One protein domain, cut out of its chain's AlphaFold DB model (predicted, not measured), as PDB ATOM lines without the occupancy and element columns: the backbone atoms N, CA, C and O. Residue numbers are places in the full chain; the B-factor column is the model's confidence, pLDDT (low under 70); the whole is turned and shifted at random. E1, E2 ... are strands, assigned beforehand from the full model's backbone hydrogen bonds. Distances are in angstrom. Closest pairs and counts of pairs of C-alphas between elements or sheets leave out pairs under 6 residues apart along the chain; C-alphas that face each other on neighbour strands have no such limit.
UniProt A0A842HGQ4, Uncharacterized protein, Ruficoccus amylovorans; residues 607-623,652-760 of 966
ATOM      1  N   ASN A 607       7.735 -38.046  12.746       88.88
ATOM      2  CA  ASN A 607       6.683 -37.528  11.874       88.88
ATOM      3  C   ASN A 607       7.204 -36.503  10.860       88.88
ATOM      4  O   ASN A 607       6.391 -35.805  10.262       88.88
ATOM      5  N   TRP A 608       8.519 -36.368  10.676       92.38
ATOM      6  CA  TRP A 608       9.127 -35.424   9.738       92.38
ATOM      7  C   TRP A 608       9.769 -36.138   8.554       92.38
ATOM      8  O   TRP A 608      10.499 -37.107   8.723       92.38
ATOM      9  N   LEU A 609       9.532 -35.606   7.358       92.69
ATOM     10  CA  LEU A 609      10.132 -36.040   6.102       92.69
ATOM     11  C   LEU A 609      10.816 -34.833   5.458       92.69
ATOM     12  O   LEU A 609      10.175 -33.822   5.178       92.69
ATOM     13  N   ALA A 610      12.115 -34.951   5.217       93.31
ATOM     14  CA  ALA A 610      12.908 -33.991   4.468       93.31
ATOM     15  C   ALA A 610      13.104 -34.508   3.039       93.31
ATOM     16  O   ALA A 610      13.495 -35.660   2.848       93.31
ATOM     17  N   VAL A 611      12.844 -33.658   2.046       91.12
ATOM     18  CA  VAL A 611      12.947 -33.986   0.618       91.12
ATOM     19  C   VAL A 611      13.701 -32.879  -0.104       91.12
ATOM     20  O   VAL A 611      13.436 -31.701   0.130       91.12
ATOM     21  N   ILE A 612      14.620 -33.247  -0.998       87.69
ATOM     22  CA  ILE A 612      15.373 -32.284  -1.810       87.69
ATOM     23  C   ILE A 612      14.914 -32.321  -3.260       87.69
ATOM     24  O   ILE A 612      15.089 -33.316  -3.963       87.69
ATOM     25  N   TYR A 613      14.391 -31.194  -3.729       81.62
ATOM     26  CA  TYR A 613      14.063 -30.989  -5.132       81.62
ATOM     27  C   TYR A 613      15.124 -30.113  -5.794       81.62
ATOM     28  O   TYR A 613      15.358 -28.979  -5.378       81.62
ATOM     29  N   ARG A 614      15.754 -30.632  -6.850       77.06
ATOM     30  CA  ARG A 614      16.688 -29.872  -7.689       77.06
ATOM     31  C   ARG A 614      15.940 -29.165  -8.812       77.06
ATOM     32  O   ARG A 614      15.046 -29.733  -9.435       77.06
ATOM     33  N   HIS A 615      16.352 -27.939  -9.095       72.50
ATOM     34  CA  HIS A 615      15.704 -27.039 -10.032       72.50
ATOM     35  C   HIS A 615      16.727 -26.347 -10.934       72.50
ATOM     36  O   HIS A 615      17.730 -25.826 -10.458       72.50
ATOM     37  N   TYR A 616      16.450 -26.271 -12.236       66.75
ATOM     38  CA  TYR A 616      17.191 -25.401 -13.146       66.75
ATOM     39  C   TYR A 616      16.475 -24.056 -13.327       66.75
ATOM     40  O   TYR A 616      15.460 -23.963 -14.019       66.75
ATOM     41  N   VAL A 617      17.029 -22.987 -12.752       65.94
ATOM     42  CA  VAL A 617      16.515 -21.622 -12.911       65.94
ATOM     43  C   VAL A 617      16.946 -21.087 -14.279       65.94
ATOM     44  O   VAL A 617      18.075 -20.624 -14.459       65.94
ATOM     45  N   THR A 618      16.031 -21.111 -15.249       62.38
ATOM     46  CA  THR A 618      16.292 -20.679 -16.635       62.38
ATOM     47  C   THR A 618      16.739 -19.219 -16.739       62.38
ATOM     48  O   THR A 618      17.658 -18.923 -17.497       62.38
ATOM     49  N   GLU A 619      16.160 -18.318 -15.939       65.38
ATOM     50  CA  GLU A 619      16.524 -16.891 -15.920       65.38
ATOM     51  C   GLU A 619      17.968 -16.643 -15.455       65.38
ATOM     52  O   GLU A 619      18.584 -15.657 -15.853       65.38
ATOM     53  N   MET A 620      18.519 -17.548 -14.638       60.88
ATOM     54  CA  MET A 620      19.873 -17.445 -14.081       60.88
ATOM     55  C   MET A 620      20.875 -18.386 -14.761       60.88
ATOM     56  O   MET A 620      22.061 -18.316 -14.456       60.88
ATOM     57  N   SER A 621      20.418 -19.264 -15.664       68.44
ATOM     58  CA  SER A 621      21.206 -20.396 -16.185       68.44
ATOM     59  C   SER A 621      21.916 -21.193 -15.077       68.44
ATOM     60  O   SER A 621      23.075 -21.574 -15.228       68.44
ATOM     61  N   ALA A 622      21.246 -21.400 -13.939       67.50
ATOM     62  CA  ALA A 622      21.858 -21.968 -12.739       67.50
ATOM     63  C   ALA A 622      20.953 -23.006 -12.073       67.50
ATOM     64  O   ALA A 622      19.730 -22.857 -12.070       67.50
ATOM     65  N   TRP A 623      21.559 -24.030 -11.470       72.56
ATOM     66  CA  TRP A 623      20.838 -24.982 -10.627       72.56
ATOM     67  C   TRP A 623      20.672 -24.423  -9.216       72.56
ATOM     68  O   TRP A 623      21.612 -23.846  -8.664       72.56
ATOM     69  N   ASN A 652      24.810 -27.785  -4.707       82.00
ATOM     70  CA  ASN A 652      24.336 -29.172  -4.583       82.00
ATOM     71  C   ASN A 652      23.763 -29.432  -3.175       82.00
ATOM     72  O   ASN A 652      24.006 -30.479  -2.566       82.00
ATOM     73  N   LEU A 653      23.049 -28.437  -2.635       86.38
ATOM     74  CA  LEU A 653      22.478 -28.475  -1.296       86.38
ATOM     75  C   LEU A 653      21.533 -29.671  -1.155       86.38
ATOM     76  O   LEU A 653      20.638 -29.898  -1.966       86.38
ATOM     77  N   GLY A 654      21.736 -30.424  -0.079       83.94
ATOM     78  CA  GLY A 654      20.957 -31.605   0.254       83.94
ATOM     79  C   GLY A 654      21.246 -32.817  -0.623       83.94
ATOM     80  O   GLY A 654      20.398 -33.691  -0.749       83.94
ATOM     81  N   SER A 655      22.461 -32.928  -1.169       83.62
ATOM     82  CA  SER A 655      22.964 -34.180  -1.771       83.62
ATOM     83  C   SER A 655      22.786 -35.418  -0.864       83.62
ATOM     84  O   SER A 655      22.682 -36.559  -1.336       83.62
ATOM     85  N   THR A 656      22.717 -35.176   0.446       89.31
ATOM     86  CA  THR A 656      22.506 -36.120   1.538       89.31
ATOM     87  C   THR A 656      21.822 -35.389   2.702       89.31
ATOM     88  O   THR A 656      22.003 -34.177   2.883       89.31
ATOM     89  N   LEU A 657      21.017 -36.121   3.469       92.44
ATOM     90  CA  LEU A 657      20.237 -35.621   4.594       92.44
ATOM     91  C   LEU A 657      20.342 -36.623   5.744       92.44
ATOM     92  O   LEU A 657      20.292 -37.828   5.504       92.44
ATOM     93  N   ALA A 658      20.430 -36.137   6.979       92.06
ATOM     94  CA  ALA A 658      20.343 -36.990   8.160       92.06
ATOM     95  C   ALA A 658      19.636 -36.257   9.304       92.06
ATOM     96  O   ALA A 658      19.866 -35.067   9.510       92.06
ATOM     97  N   PHE A 659      18.798 -36.968  10.061       91.38
ATOM     98  CA  PHE A 659      18.125 -36.456  11.257       91.38
ATOM     99  C   PHE A 659      18.768 -36.988  12.537       91.38
ATOM    100  O   PHE A 659      19.206 -38.136  12.589       91.38
ATOM    101  N   TYR A 660      18.759 -36.167  13.585       89.75
ATOM    102  CA  TYR A 660      19.079 -36.569  14.949       89.75
ATOM    103  C   TYR A 660      18.231 -35.763  15.934       89.75
ATOM    104  O   TYR A 660      18.548 -34.614  16.254       89.75
ATOM    105  N   GLY A 661      17.123 -36.349  16.392       88.12
ATOM    106  CA  GLY A 661      16.175 -35.671  17.271       88.12
ATOM    107  C   GLY A 661      15.657 -34.378  16.639       88.12
ATOM    108  O   GLY A 661      15.046 -34.390  15.574       88.12
ATOM    109  N   ASN A 662      15.936 -33.241  17.281       90.69
ATOM    110  CA  ASN A 662      15.541 -31.921  16.791       90.69
ATOM    111  C   ASN A 662      16.553 -31.286  15.818       90.69
ATOM    112  O   ASN A 662      16.390 -30.115  15.495       90.69
ATOM    113  N   LYS A 663      17.587 -32.006  15.359       92.56
ATOM    114  CA  LYS A 663      18.582 -31.501  14.399       92.56
ATOM    115  C   LYS A 663      18.511 -32.221  13.049       92.56
ATOM    116  O   LYS A 663      18.244 -33.418  12.976       92.56
ATOM    117  N   LEU A 664      18.793 -31.483  11.977       93.88
ATOM    118  CA  LEU A 664      18.862 -31.963  10.595       93.88
ATOM    119  C   LEU A 664      20.175 -31.487   9.968       93.88
ATOM    120  O   LEU A 664      20.420 -30.284   9.877       93.88
ATOM    121  N   ALA A 665      21.016 -32.427   9.540       94.94
ATOM    122  CA  ALA A 665      22.218 -32.140   8.764       94.94
ATOM    123  C   ALA A 665      21.914 -32.223   7.265       94.94
ATOM    124  O   ALA A 665      21.289 -33.178   6.801       94.94
ATOM    125  N   VAL A 666      22.381 -31.226   6.512       94.31
ATOM    126  CA  VAL A 666      22.122 -31.067   5.077       94.31
ATOM    127  C   VAL A 666      23.445 -30.843   4.359       94.31
ATOM    128  O   VAL A 666      24.087 -29.806   4.529       94.31
ATOM    129  N   GLY A 667      23.866 -31.818   3.560       92.25
ATOM    130  CA  GLY A 667      25.147 -31.776   2.860       92.25
ATOM    131  C   GLY A 667      25.116 -30.959   1.567       92.25
ATOM    132  O   GLY A 667      24.246 -31.180   0.729       92.25
ATOM    133  N   ALA A 668      26.075 -30.055   1.377       90.25
ATOM    134  CA  ALA A 668      26.234 -29.186   0.207       90.25
ATOM    135  C   ALA A 668      27.660 -29.316  -0.374       90.25
ATOM    136  O   ALA A 668      28.489 -28.425  -0.195       90.25
ATOM    137  N   PRO A 669      27.994 -30.441  -1.036       88.12
ATOM    138  CA  PRO A 669      29.361 -30.801  -1.418       88.12
ATOM    139  C   PRO A 669      29.990 -29.900  -2.477       88.12
ATOM    140  O   PRO A 669      31.193 -29.985  -2.688       88.12
ATOM    141  N   MET A 670      29.203 -29.067  -3.156       84.56
ATOM    142  CA  MET A 670      29.702 -28.154  -4.185       84.56
ATOM    143  C   MET A 670      29.697 -26.699  -3.703       84.56
ATOM    144  O   MET A 670      29.956 -25.785  -4.478       84.56
ATOM    145  N   GLN A 671      29.427 -26.468  -2.412       84.12
ATOM    146  CA  GLN A 671      29.530 -25.144  -1.813       84.12
ATOM    147  C   GLN A 671      30.957 -24.599  -1.970       84.12
ATOM    148  O   GLN A 671      31.934 -25.230  -1.562       84.12
ATOM    149  N   GLU A 672      31.064 -23.401  -2.539       77.75
ATOM    150  CA  GLU A 672      32.311 -22.646  -2.628       77.75
ATOM    151  C   GLU A 672      32.457 -21.745  -1.393       77.75
ATOM    152  O   GLU A 672      31.502 -21.069  -0.990       77.75
ATOM    153  N   ASN A 673      33.652 -21.693  -0.800       67.56
ATOM    154  CA  ASN A 673      33.926 -20.899   0.407       67.56
ATOM    155  C   ASN A 673      34.061 -19.385   0.144       67.56
ATOM    156  O   ASN A 673      34.294 -18.605   1.068       67.56
ATOM    157  N   GLY A 674      33.887 -18.942  -1.107       59.75
ATOM    158  CA  GLY A 674      33.848 -17.524  -1.483       59.75
ATOM    159  C   GLY A 674      35.188 -16.782  -1.388       59.75
ATOM    160  O   GLY A 674      35.227 -15.581  -1.653       59.75
ATOM    161  N   ASP A 675      36.281 -17.470  -1.043       61.53
ATOM    162  CA  ASP A 675      37.637 -16.909  -0.983       61.53
ATOM    163  C   ASP A 675      38.372 -16.923  -2.338       61.53
ATOM    164  O   ASP A 675      39.447 -16.338  -2.475       61.53
ATOM    165  N   GLY A 676      37.762 -17.540  -3.358       57.00
ATOM    166  CA  GLY A 676      38.271 -17.611  -4.725       57.00
ATOM    167  C   GLY A 676      39.436 -18.585  -4.924       57.00
ATOM    168  O   GLY A 676      40.061 -18.537  -5.983       57.00
ATOM    169  N   THR A 677      39.747 -19.435  -3.938       54.62
ATOM    170  CA  THR A 677      40.920 -20.324  -3.972       54.62
ATOM    171  C   THR A 677      40.601 -21.787  -4.281       54.62
ATOM    172  O   THR A 677      41.481 -22.490  -4.775       54.62
ATOM    173  N   ALA A 678      39.350 -22.226  -4.105       55.69
ATOM    174  CA  ALA A 678      38.903 -23.573  -4.452       55.69
ATOM    175  C   ALA A 678      37.469 -23.586  -5.011       55.69
ATOM    176  O   ALA A 678      36.580 -22.878  -4.534       55.69
ATOM    177  N   ILE A 679      37.258 -24.399  -6.050       61.75
ATOM    178  CA  ILE A 679      35.930 -24.773  -6.552       61.75
ATOM    179  C   ILE A 679      35.497 -26.052  -5.825       61.75
ATOM    180  O   ILE A 679      36.278 -26.999  -5.759       61.75
ATOM    181  N   ASN A 680      34.265 -26.094  -5.304       71.88
ATOM    182  CA  ASN A 680      33.700 -27.232  -4.561       71.88
ATOM    183  C   ASN A 680      34.471 -27.604  -3.273       71.88
ATOM    184  O   ASN A 680      35.004 -28.699  -3.165       71.88
ATOM    185  N   ASP A 681      34.550 -26.737  -2.264       79.75
ATOM    186  CA  ASP A 681      35.117 -27.167  -0.970       79.75
ATOM    187  C   ASP A 681      34.153 -28.080  -0.204       79.75
ATOM    188  O   ASP A 681      34.571 -29.032   0.470       79.75
ATOM    189  N   GLY A 682      32.859 -27.811  -0.377       87.44
ATOM    190  CA  GLY A 682      31.764 -28.494   0.280       87.44
ATOM    191  C   GLY A 682      31.455 -27.927   1.666       87.44
ATOM    192  O   GLY A 682      32.304 -27.335   2.330       87.44
ATOM    193  N   ALA A 683      30.214 -28.099   2.112       90.25
ATOM    194  CA  ALA A 683      29.739 -27.675   3.425       90.25
ATOM    195  C   ALA A 683      28.661 -28.629   3.960       90.25
ATOM    196  O   ALA A 683      28.053 -29.393   3.212       90.25
ATOM    197  N   VAL A 684      28.378 -28.549   5.261       93.75
ATOM    198  CA  VAL A 684      27.191 -29.164   5.875       93.75
ATOM    199  C   VAL A 684      26.430 -28.109   6.660       93.75
ATOM    200  O   VAL A 684      26.987 -27.496   7.565       93.75
ATOM    201  N   TYR A 685      25.154 -27.911   6.352       93.06
ATOM    202  CA  TYR A 685      24.276 -27.002   7.087       93.06
ATOM    203  C   TYR A 685      23.498 -27.761   8.161       93.06
ATOM    204  O   TYR A 685      22.935 -28.822   7.891       93.06
ATOM    205  N   ILE A 686      23.457 -27.210   9.371       93.88
ATOM    206  CA  ILE A 686      22.750 -27.777  10.519       93.88
ATOM    207  C   ILE A 686      21.510 -26.936  10.788       93.88
ATOM    208  O   ILE A 686      21.608 -25.735  11.042       93.88
ATOM    209  N   TYR A 687      20.349 -27.579  10.744       93.44
ATOM    210  CA  TYR A 687      19.069 -26.989  11.112       93.44
ATOM    211  C   TYR A 687      18.596 -27.554  12.445       93.44
ATOM    212  O   TYR A 687      18.809 -28.730  12.728       93.44
ATOM    213  N   GLU A 688      17.920 -26.730  13.237       93.12
ATOM    214  CA  GLU A 688      17.321 -27.111  14.511       93.12
ATOM    215  C   GLU A 688      15.828 -26.770  14.539       93.12
ATOM    216  O   GLU A 688      15.414 -25.658  14.187       93.12
ATOM    217  N   LEU A 689      15.013 -27.738  14.952       93.00
ATOM    218  CA  LEU A 689      13.578 -27.592  15.137       93.00
ATOM    219  C   LEU A 689      13.302 -26.799  16.416       93.00
ATOM    220  O   LEU A 689      13.670 -27.219  17.515       93.00
ATOM    221  N   SER A 690      12.636 -25.655  16.268       91.69
ATOM    222  CA  SER A 690      12.191 -24.839  17.395       91.69
ATOM    223  C   SER A 690      10.956 -25.425  18.081       91.69
ATOM    224  O   SER A 690      10.194 -26.190  17.489       91.69
ATOM    225  N   ASP A 691      10.685 -24.956  19.302       89.50
ATOM    226  CA  ASP A 691       9.445 -25.253  20.038       89.50
ATOM    227  C   ASP A 691       8.168 -24.832  19.277       89.50
ATOM    228  O   ASP A 691       7.070 -25.298  19.583       89.50
ATOM    229  N   GLU A 692       8.294 -23.939  18.290       89.75
ATOM    230  CA  GLU A 692       7.198 -23.475  17.432       89.75
ATOM    231  C   GLU A 692       6.985 -24.371  16.197       89.75
ATOM    232  O   GLU A 692       6.100 -24.093  15.388       89.75
ATOM    233  N   GLY A 693       7.772 -25.441  16.040       88.56
ATOM    234  CA  GLY A 693       7.672 -26.370  14.913       88.56
ATOM    235  C   GLY A 693       8.343 -25.875  13.628       88.56
ATOM    236  O   GLY A 693       7.984 -26.329  12.545       88.56
ATOM    237  N   VAL A 694       9.296 -24.939  13.733       92.69
ATOM    238  CA  VAL A 694      10.007 -24.341  12.589       92.69
ATOM    239  C   VAL A 694      11.470 -24.775  12.595       92.69
ATOM    240  O   VAL A 694      12.141 -24.673  13.622       92.69
ATOM    241  N   TRP A 695      11.986 -25.204  11.445       93.69
ATOM    242  CA  TRP A 695      13.390 -25.583  11.285       93.69
ATOM    243  C   TRP A 695      14.242 -24.347  10.984       93.69
ATOM    244  O   TRP A 695      14.120 -23.734   9.923       93.69
ATOM    245  N   ASN A 696      15.117 -23.966  11.911       92.81
ATOM    246  CA  ASN A 696      15.977 -22.788  11.790       92.81
ATOM    247  C   ASN A 696      17.419 -23.199  11.503       92.81
ATOM    248  O   ASN A 696      17.893 -24.177  12.069       92.81
ATOM    249  N   LEU A 697      18.128 -22.446  10.661       92.38
ATOM    250  CA  LEU A 697      19.559 -22.661  10.444       92.38
ATOM    251  C   LEU A 697      20.326 -22.320  11.732       92.38
ATOM    252  O   LEU A 697      20.364 -21.158  12.135       92.38
ATOM    253  N   ASP A 698      20.938 -23.329  12.345       91.06
ATOM    254  CA  ASP A 698      21.811 -23.205  13.519       91.06
ATOM    255  C   ASP A 698      23.226 -22.769  13.079       91.06
ATOM    256  O   ASP A 698      23.841 -21.878  13.665       91.06
ATOM    257  N   GLY A 699      23.713 -23.310  11.953       90.88
ATOM    258  CA  GLY A 699      24.937 -22.851  11.288       90.88
ATOM    259  C   GLY A 699      25.472 -23.836  10.249       90.88
ATOM    260  O   GLY A 699      24.755 -24.728   9.804       90.88
ATOM    261  N   GLY A 700      26.728 -23.651   9.831       90.81
ATOM    262  CA  GLY A 700      27.378 -24.469   8.806       90.81
ATOM    263  C   GLY A 700      28.752 -24.978   9.243       90.81
ATOM    264  O   GLY A 700      29.498 -24.265   9.911       90.81
ATOM    265  N   LEU A 701      29.073 -26.207   8.849       92.38
ATOM    266  CA  LEU A 701      30.386 -26.825   8.976       92.38
ATOM    267  C   LEU A 701      31.114 -26.727   7.637       92.38
ATOM    268  O   LEU A 701      30.539 -27.030   6.589       92.38
ATOM    269  N   LEU A 702      32.383 -26.341   7.701       89.75
ATOM    270  CA  LEU A 702      33.316 -26.333   6.577       89.75
ATOM    271  C   LEU A 702      34.339 -27.467   6.757       89.75
ATOM    272  O   LEU A 702      34.544 -27.908   7.895       89.75
ATOM    273  N   PRO A 703      34.987 -27.935   5.674       86.31
ATOM    274  CA  PRO A 703      36.057 -28.921   5.775       86.31
ATOM    275  C   PRO A 703      37.155 -28.434   6.740       86.31
ATOM    276  O   PRO A 703      37.644 -27.317   6.565       86.31
ATOM    277  N   PRO A 704      37.561 -29.246   7.739       84.06
ATOM    278  CA  PRO A 704      38.632 -28.879   8.674       84.06
ATOM    279  C   PRO A 704      39.974 -28.615   7.982       84.06
ATOM    280  O   PRO A 704      40.669 -27.666   8.339       84.06
ATOM    281  N   ASP A 705      40.278 -29.413   6.956       75.94
ATOM    282  CA  ASP A 705      41.475 -29.304   6.125       75.94
ATOM    283  C   ASP A 705      41.060 -29.057   4.661       75.94
ATOM    284  O   ASP A 705      40.923 -30.013   3.886       75.94
ATOM    285  N   PRO A 706      40.795 -27.799   4.252       66.38
ATOM    286  CA  PRO A 706      40.491 -27.486   2.860       66.38
ATOM    287  C   PRO A 706      41.728 -27.792   2.008       66.38
ATOM    288  O   PRO A 706      42.773 -27.152   2.128       66.38
ATOM    289  N   TYR A 707      41.638 -28.830   1.177       61.38
ATOM    290  CA  TYR A 707      42.753 -29.288   0.354       61.38
ATOM    291  C   TYR A 707      42.928 -28.337  -0.835       61.38
ATOM    292  O   TYR A 707      42.295 -28.491  -1.875       61.38
ATOM    293  N   THR A 708      43.812 -27.349  -0.698       52.12
ATOM    294  CA  THR A 708      43.996 -26.271  -1.688       52.12
ATOM    295  C   THR A 708      44.587 -26.729  -3.029       52.12
ATOM    296  O   THR A 708      44.712 -25.924  -3.947       52.12
ATOM    297  N   SER A 709      45.016 -27.992  -3.153       53.06
ATOM    298  CA  SER A 709      45.697 -28.517  -4.346       53.06
ATOM    299  C   SER A 709      44.813 -29.350  -5.277       53.06
ATOM    300  O   SER A 709      45.239 -29.626  -6.397       53.06
ATOM    301  N   TYR A 710      43.607 -29.753  -4.854       55.75
ATOM    302  CA  TYR A 710      42.685 -30.527  -5.691       55.75
ATOM    303  C   TYR A 710      41.325 -29.823  -5.795       55.75
ATOM    304  O   TYR A 710      40.651 -29.673  -4.780       55.75
ATOM    305  N   PRO A 711      40.876 -29.437  -7.003       53.06
ATOM    306  CA  PRO A 711      39.636 -28.677  -7.223       53.06
ATOM    307  C   PRO A 711      38.333 -29.488  -7.009       53.06
ATOM    308  O   PRO A 711      37.306 -29.197  -7.623       53.06
ATOM    309  N   THR A 712      38.371 -30.568  -6.222       62.28
ATOM    310  CA  THR A 712      37.275 -31.549  -6.107       62.28
ATOM    311  C   THR A 712      37.126 -32.147  -4.704       62.28
ATOM    312  O   THR A 712      36.777 -33.323  -4.570       62.28
ATOM    313  N   SER A 713      37.357 -31.353  -3.649       71.81
ATOM    314  CA  SER A 713      36.794 -31.681  -2.330       71.81
ATOM    315  C   SER A 713      35.268 -31.836  -2.473       71.81
ATOM    316  O   SER A 713      34.641 -31.309  -3.386       71.81
ATOM    317  N   ALA A 714      34.649 -32.666  -1.651       83.62
ATOM    318  CA  ALA A 714      33.202 -32.859  -1.668       83.62
ATOM    319  C   ALA A 714      32.704 -33.029  -0.235       83.62
ATOM    320  O   ALA A 714      31.940 -33.947   0.073       83.62
ATOM    321  N   PHE A 715      33.197 -32.176   0.667       89.50
ATOM    322  CA  PHE A 715      32.834 -32.217   2.077       89.50
ATOM    323  C   PHE A 715      31.319 -32.078   2.234       89.50
ATOM    324  O   PHE A 715      30.702 -31.163   1.693       89.50
ATOM    325  N   GLY A 716      30.700 -33.014   2.949       90.31
ATOM    326  CA  GLY A 716      29.246 -33.066   3.054       90.31
ATOM    327  C   GLY A 716      28.563 -33.791   1.898       90.31
ATOM    328  O   GLY A 716      27.348 -33.701   1.786       90.31
ATOM    329  N   LYS A 717      29.283 -34.541   1.050       88.94
ATOM    330  CA  LYS A 717      28.642 -35.399   0.032       88.94
ATOM    331  C   LYS A 717      27.777 -36.488   0.661       88.94
ATOM    332  O   LYS A 717      26.733 -36.835   0.115       88.94
ATOM    333  N   TYR A 718      28.229 -37.029   1.789       90.06
ATOM    334  CA  TYR A 718      27.472 -37.971   2.605       90.06
ATOM    335  C   TYR A 718      27.490 -37.499   4.056       90.06
ATOM    336  O   TYR A 718      28.545 -37.108   4.562       90.06
ATOM    337  N   VAL A 719      26.322 -37.515   4.698       92.56
ATOM    338  CA  VAL A 719      26.160 -37.240   6.122       92.56
ATOM    339  C   VAL A 719      25.341 -38.357   6.749       92.56
ATOM    340  O   VAL A 719      24.400 -38.857   6.135       92.56
ATOM    341  N   ALA A 720      25.705 -38.760   7.958       91.00
ATOM    342  CA  ALA A 720      24.952 -39.732   8.741       91.00
ATOM    343  C   ALA A 720      25.033 -39.393  10.225       91.00
ATOM    344  O   ALA A 720      25.954 -38.706  10.665       91.00
ATOM    345  N   TYR A 721      24.077 -39.906  10.991       88.00
ATOM    346  CA  TYR A 721      24.070 -39.794  12.441       88.00
ATOM    347  C   TYR A 721      24.177 -41.178  13.084       88.00
ATOM    348  O   TYR A 721      23.512 -42.116  12.650       88.00
ATOM    349  N   SER A 722      24.998 -41.278  14.131       83.94
ATOM    350  CA  SER A 722      25.100 -42.445  15.016       83.94
ATOM    351  C   SER A 722      25.347 -41.967  16.433       83.94
ATOM    352  O   SER A 722      26.267 -41.188  16.635       83.94
ATOM    353  N   ASP A 723      24.566 -42.426  17.410       79.06
ATOM    354  CA  ASP A 723      24.884 -42.287  18.843       79.06
ATOM    355  C   ASP A 723      25.307 -40.876  19.306       79.06
ATOM    356  O   ASP A 723      26.213 -40.705  20.118       79.06
ATOM    357  N   GLY A 724      24.647 -39.833  18.791       85.81
ATOM    358  CA  GLY A 724      24.976 -38.443  19.133       85.81
ATOM    359  C   GLY A 724      26.185 -37.862  18.399       85.81
ATOM    360  O   GLY A 724      26.633 -36.766  18.740       85.81
ATOM    361  N   GLN A 725      26.673 -38.554  17.372       91.81
ATOM    362  CA  GLN A 725      27.747 -38.122  16.491       91.81
ATOM    363  C   GLN A 725      27.238 -37.887  15.071       91.81
ATOM    364  O   GLN A 725      26.486 -38.693  14.518       91.81
ATOM    365  N   LEU A 726      27.675 -36.779  14.475       93.81
ATOM    366  CA  LEU A 726      27.524 -36.483  13.055       93.81
ATOM    367  C   LEU A 726      28.756 -36.983  12.310       93.81
ATOM    368  O   LEU A 726      29.885 -36.634  12.646       93.81
ATOM    369  N   ILE A 727      28.529 -37.738  11.249       93.81
ATOM    370  CA  ILE A 727      29.569 -38.295  10.393       93.81
ATOM    371  C   ILE A 727      29.470 -37.580   9.059       93.81
ATOM    372  O   ILE A 727      28.407 -37.572   8.440       93.81
ATOM    373  N   VAL A 728      30.565 -36.965   8.623       93.62
ATOM    374  CA  VAL A 728      30.627 -36.187   7.386       93.62
ATOM    375  C   VAL A 728      31.726 -36.728   6.489       93.62
ATOM    376  O   VAL A 728      32.901 -36.711   6.853       93.62
ATOM    377  N   SER A 729      31.359 -37.162   5.288       90.81
ATOM    378  CA  SER A 729      32.321 -37.624   4.291       90.81
ATOM    379  C   SER A 729      32.827 -36.477   3.416       90.81
ATOM    380  O   SER A 729      32.066 -35.604   2.994       90.81
ATOM    381  N   ASN A 730      34.114 -36.536   3.088       87.38
ATOM    382  CA  ASN A 730      34.800 -35.728   2.088       87.38
ATOM    383  C   ASN A 730      35.559 -36.648   1.107       87.38
ATOM    384  O   ASN A 730      36.744 -36.937   1.305       87.38
ATOM    385  N   PRO A 731      34.879 -37.194   0.088       81.06
ATOM    386  CA  PRO A 731      35.530 -38.011  -0.924       81.06
ATOM    387  C   PRO A 731      36.388 -37.162  -1.860       81.06
ATOM    388  O   PRO A 731      35.887 -36.225  -2.473       81.06
ATOM    389  N   TYR A 732      37.640 -37.575  -2.058       74.06
ATOM    390  CA  TYR A 732      38.485 -37.089  -3.148       74.06
ATOM    391  C   TYR A 732      38.384 -38.044  -4.340       74.06
ATOM    392  O   TYR A 732      38.304 -39.263  -4.169       74.06
ATOM    393  N   TRP A 733      38.414 -37.506  -5.559       57.09
ATOM    394  CA  TRP A 733      38.333 -38.312  -6.784       57.09
ATOM    395  C   TRP A 733      39.558 -39.221  -7.004       57.09
ATOM    396  O   TRP A 733      39.461 -40.197  -7.739       57.09
ATOM    397  N   ASN A 734      40.693 -38.920  -6.370       52.62
ATOM    398  CA  ASN A 734      41.992 -39.567  -6.607       52.62
ATOM    399  C   ASN A 734      42.806 -39.865  -5.331       52.62
ATOM    400  O   ASN A 734      43.926 -40.354  -5.428       52.62
ATOM    401  N   ALA A 735      42.262 -39.578  -4.150       58.00
ATOM    402  CA  ALA A 735      42.847 -39.927  -2.858       58.00
ATOM    403  C   ALA A 735      41.772 -40.608  -2.002       58.00
ATOM    404  O   ALA A 735      40.582 -40.392  -2.234       58.00
ATOM    405  N   HIS A 736      42.171 -41.412  -1.014       64.75
ATOM    406  CA  HIS A 736      41.322 -42.307  -0.203       64.75
ATOM    407  C   HIS A 736      40.132 -41.667   0.560       64.75
ATOM    408  O   HIS A 736      39.510 -42.343   1.376       64.75
ATOM    409  N   GLY A 737      39.765 -40.407   0.301       75.62
ATOM    410  CA  GLY A 737      38.700 -39.681   0.985       75.62
ATOM    411  C   GLY A 737      38.977 -39.504   2.479       75.62
ATOM    412  O   GLY A 737      39.861 -40.140   3.057       75.62
ATOM    413  N   ARG A 738      38.229 -38.614   3.120       84.56
ATOM    414  CA  ARG A 738      38.224 -38.473   4.580       84.56
ATOM    415  C   ARG A 738      36.807 -38.570   5.111       84.56
ATOM    416  O   ARG A 738      35.870 -38.130   4.449       84.56
ATOM    417  N   MET A 739      36.667 -39.095   6.319       89.56
ATOM    418  CA  MET A 739      35.456 -38.968   7.121       89.56
ATOM    419  C   MET A 739      35.792 -38.179   8.375       89.56
ATOM    420  O   MET A 739      36.846 -38.376   8.977       89.56
ATOM    421  N   TYR A 740      34.885 -37.298   8.763       92.19
ATOM    422  CA  TYR A 740      35.003 -36.447   9.934       92.19
ATOM    423  C   TYR A 740      33.855 -36.770  10.881       92.19
ATOM    424  O   TYR A 740      32.690 -36.722  10.487       92.19
ATOM    425  N   ILE A 741      34.194 -37.118  12.116       93.62
ATOM    426  CA  ILE A 741      33.250 -37.454  13.178       93.62
ATOM    427  C   ILE A 741      33.146 -36.242  14.094       93.62
ATOM    428  O   ILE A 741      34.163 -35.768  14.602       93.62
ATOM    429  N   TYR A 742      31.934 -35.743  14.307       94.88
ATOM    430  CA  TYR A 742      31.653 -34.612  15.180       94.88
ATOM    431  C   TYR A 742      30.739 -35.042  16.321       94.88
ATOM    432  O   TYR A 742      29.694 -35.637  16.075       94.88
ATOM    433  N   ASP A 743      31.074 -34.662  17.549       93.81
ATOM    434  CA  ASP A 743      30.146 -34.770  18.672       93.81
ATOM    435  C   ASP A 743      29.085 -33.670  18.570       93.81
ATOM    436  O   ASP A 743      29.404 -32.500  18.331       93.81
ATOM    437  N   ILE A 744      27.817 -34.031  18.764       89.88
ATOM    438  CA  ILE A 744      26.700 -33.084  18.730       89.88
ATOM    439  C   ILE A 744      26.416 -32.622  20.160       89.88
ATOM    440  O   ILE A 744      25.882 -33.391  20.968       89.88
ATOM    441  N   PRO A 745      26.732 -31.367  20.517       87.31
ATOM    442  CA  PRO A 745      26.380 -30.868  21.832       87.31
ATOM    443  C   PRO A 745      24.857 -30.659  21.941       87.31
ATOM    444  O   PRO A 745      24.184 -30.415  20.938       87.31
ATOM    445  N   PRO A 746      24.299 -30.648  23.167       81.56
ATOM    446  CA  PRO A 746      22.896 -30.287  23.384       81.56
ATOM    447  C   PRO A 746      22.538 -28.876  22.896       81.56
ATOM    448  O   PRO A 746      21.374 -28.593  22.643       81.56
ATOM    449  N   VAL A 747      23.525 -27.975  22.828       80.25
ATOM    450  CA  VAL A 747      23.377 -26.593  22.356       80.25
ATOM    451  C   VAL A 747      24.623 -26.211  21.561       80.25
ATOM    452  O   VAL A 747      25.739 -26.411  22.042       80.25
ATOM    453  N   GLY A 748      24.426 -25.591  20.396       84.00
ATOM    454  CA  GLY A 748      25.494 -25.118  19.514       84.00
ATOM    455  C   GLY A 748      25.869 -26.107  18.408       84.00
ATOM    456  O   GLY A 748      25.257 -27.164  18.253       84.00
ATOM    457  N   LEU A 749      26.892 -25.733  17.635       89.50
ATOM    458  CA  LEU A 749      27.338 -26.493  16.469       89.50
ATOM    459  C   LEU A 749      28.107 -27.768  16.852       89.50
ATOM    460  O   LEU A 749      28.791 -27.773  17.879       89.50
ATOM    461  N   PRO A 750      28.049 -28.818  16.009       94.31
ATOM    462  CA  PRO A 750      28.865 -30.017  16.175       94.31
ATOM    463  C   PRO A 750      30.364 -29.700  16.291       94.31
ATOM    464  O   PRO A 750      30.879 -28.816  15.603       94.31
ATOM    465  N   VAL A 751      31.074 -30.441  17.145       93.75
ATOM    466  CA  VAL A 751      32.506 -30.247  17.426       93.75
ATOM    467  C   VAL A 751      33.298 -31.428  16.884       93.75
ATOM    468  O   VAL A 751      32.971 -32.568  17.196       93.75
ATOM    469  N   LEU A 752      34.333 -31.164  16.079       94.56
ATOM    470  CA  LEU A 752      35.154 -32.222  15.489       94.56
ATOM    471  C   LEU A 752      35.806 -33.054  16.597       94.56
ATOM    472  O   LEU A 752      36.513 -32.518  17.449       94.56
ATOM    473  N   ARG A 753      35.572 -34.360  16.540       92.75
ATOM    474  CA  ARG A 753      36.104 -35.354  17.465       92.75
ATOM    475  C   ARG A 753      37.220 -36.168  16.825       92.75
ATOM    476  O   ARG A 753      38.293 -36.297  17.403       92.75
ATOM    477  N   GLN A 754      36.969 -36.703  15.631       92.12
ATOM    478  CA  GLN A 754      37.861 -37.662  14.986       92.12
ATOM    479  C   GLN A 754      37.895 -37.468  13.470       92.12
ATOM    480  O   GLN A 754      36.922 -37.025  12.858       92.12
ATOM    481  N   GLN A 755      39.011 -37.853  12.857       90.12
ATOM    482  CA  GLN A 755      39.173 -37.950  11.413       90.12
ATOM    483  C   GLN A 755      39.610 -39.366  11.045       90.12
ATOM    484  O   GLN A 755      40.534 -39.915  11.640       90.12
ATOM    485  N   LEU A 756      38.947 -39.945  10.048       86.06
ATOM    486  CA  LEU A 756      39.161 -41.312   9.583       86.06
ATOM    487  C   LEU A 756      39.523 -41.333   8.092       86.06
ATOM    488  O   LEU A 756      39.298 -40.368   7.353       86.06
ATOM    489  N   TYR A 757      40.091 -42.452   7.646       78.50
ATOM    490  CA  TYR A 757      40.306 -42.745   6.226       78.50
ATOM    491  C   TYR A 757      39.013 -43.270   5.571       78.50
ATOM    492  O   TYR A 757      38.146 -43.835   6.233       78.50
ATOM    493  N   GLY A 758      38.863 -43.107   4.260       72.12
ATOM    494  CA  GLY A 758      37.621 -43.441   3.555       72.12
ATOM    495  C   GLY A 758      36.743 -42.205   3.388       72.12
ATOM    496  O   GLY A 758      36.800 -41.286   4.194       72.12
ATOM    497  N   GLY A 759      35.959 -42.141   2.313       72.25
ATOM    498  CA  GLY A 759      35.136 -40.963   2.012       72.25
ATOM    499  C   GLY A 759      33.839 -41.258   1.269       72.25
ATOM    500  O   GLY A 759      33.216 -40.328   0.762       72.25
ATOM    501  N   GLY A 760      33.428 -42.521   1.153       81.31
ATOM    502  CA  GLY A 760      32.119 -42.837   0.585       81.31
ATOM    503  C   GLY A 760      31.000 -42.730   1.605       81.31
ATOM    504  O   GLY A 760      31.115 -42.047   2.626       81.31
TER     505      GLY A 760
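This is residues 607 to 623 and 652 to 760 of the 966 residues of an uncharacterized protein of Ruficoccus amylovorans (UniProt A0A842HGQ4). Two strongly twisted four-stranded sheets form a sandwich, partly face to face, closest where edge strands E2 and E6 run side by side. From this body E1 reaches out as a long arm, and residues 616 to 622, of which 616 to 617 belong to E1, stick out free. The printed part has 126 residues and no named helix; nine named strands, E1 to E9 along the chain, hold 58 residues, under half, and the class is all strand. The sheets are E2-E3-E4-E5 and E6-E7-E8-E9, both antiparallel meanders, each strand the antiparallel neighbour of the one before. The whole is compact, radius of gyration of the C-alphas 14.8 A, spanning 43 by 42 by 24 A.

In one sheet E3, residues 663 to 668, forms hairpins with E2, residues 657 to 660 (N 660 to O 663, 2.9 A), and E4, residues 683 to 689 (N 666 to O 685, 2.8 A). E5, residues 695 to 701, pairs with E4 through N 686 and O 699, 2.8 A. In the other, E7, residues 725 to 730, forms hairpins with E6, residues 718 to 722 (N 727 to O 720, 2.8 A), and E8, residues 738 to 743 (N 728 to O 740, 2.8 A). E9, residues 751 to 757, pairs with E8 through N 741 and O 754, 2.8 A. The facing parts of the sheets are 9.3 A centre to centre, their planes 18 degrees apart. The closest C-alphas of E2 and E6 are those of Ala 658 and Ala 720, 5.4 A; E5 and E9 are apart. E1, residues 608 to 617, pairs with no named strand.

E1 measures 27.5 A from C-alpha 608 at (9.127, -35.424, 9.738). E4 measures 20.0 A and E9 18.5 A, ending at C-alpha 757 (40.306, -42.745, 6.226).

Residues 624 to 651 are not printed; C-alphas 623 and 652 are 8.1 A apart. Links E3 to E4 and E5 to E6 are long. Residues 616 to 622, 673 to 679, 706 to 712 and 733 to 736 have pLDDT under 70.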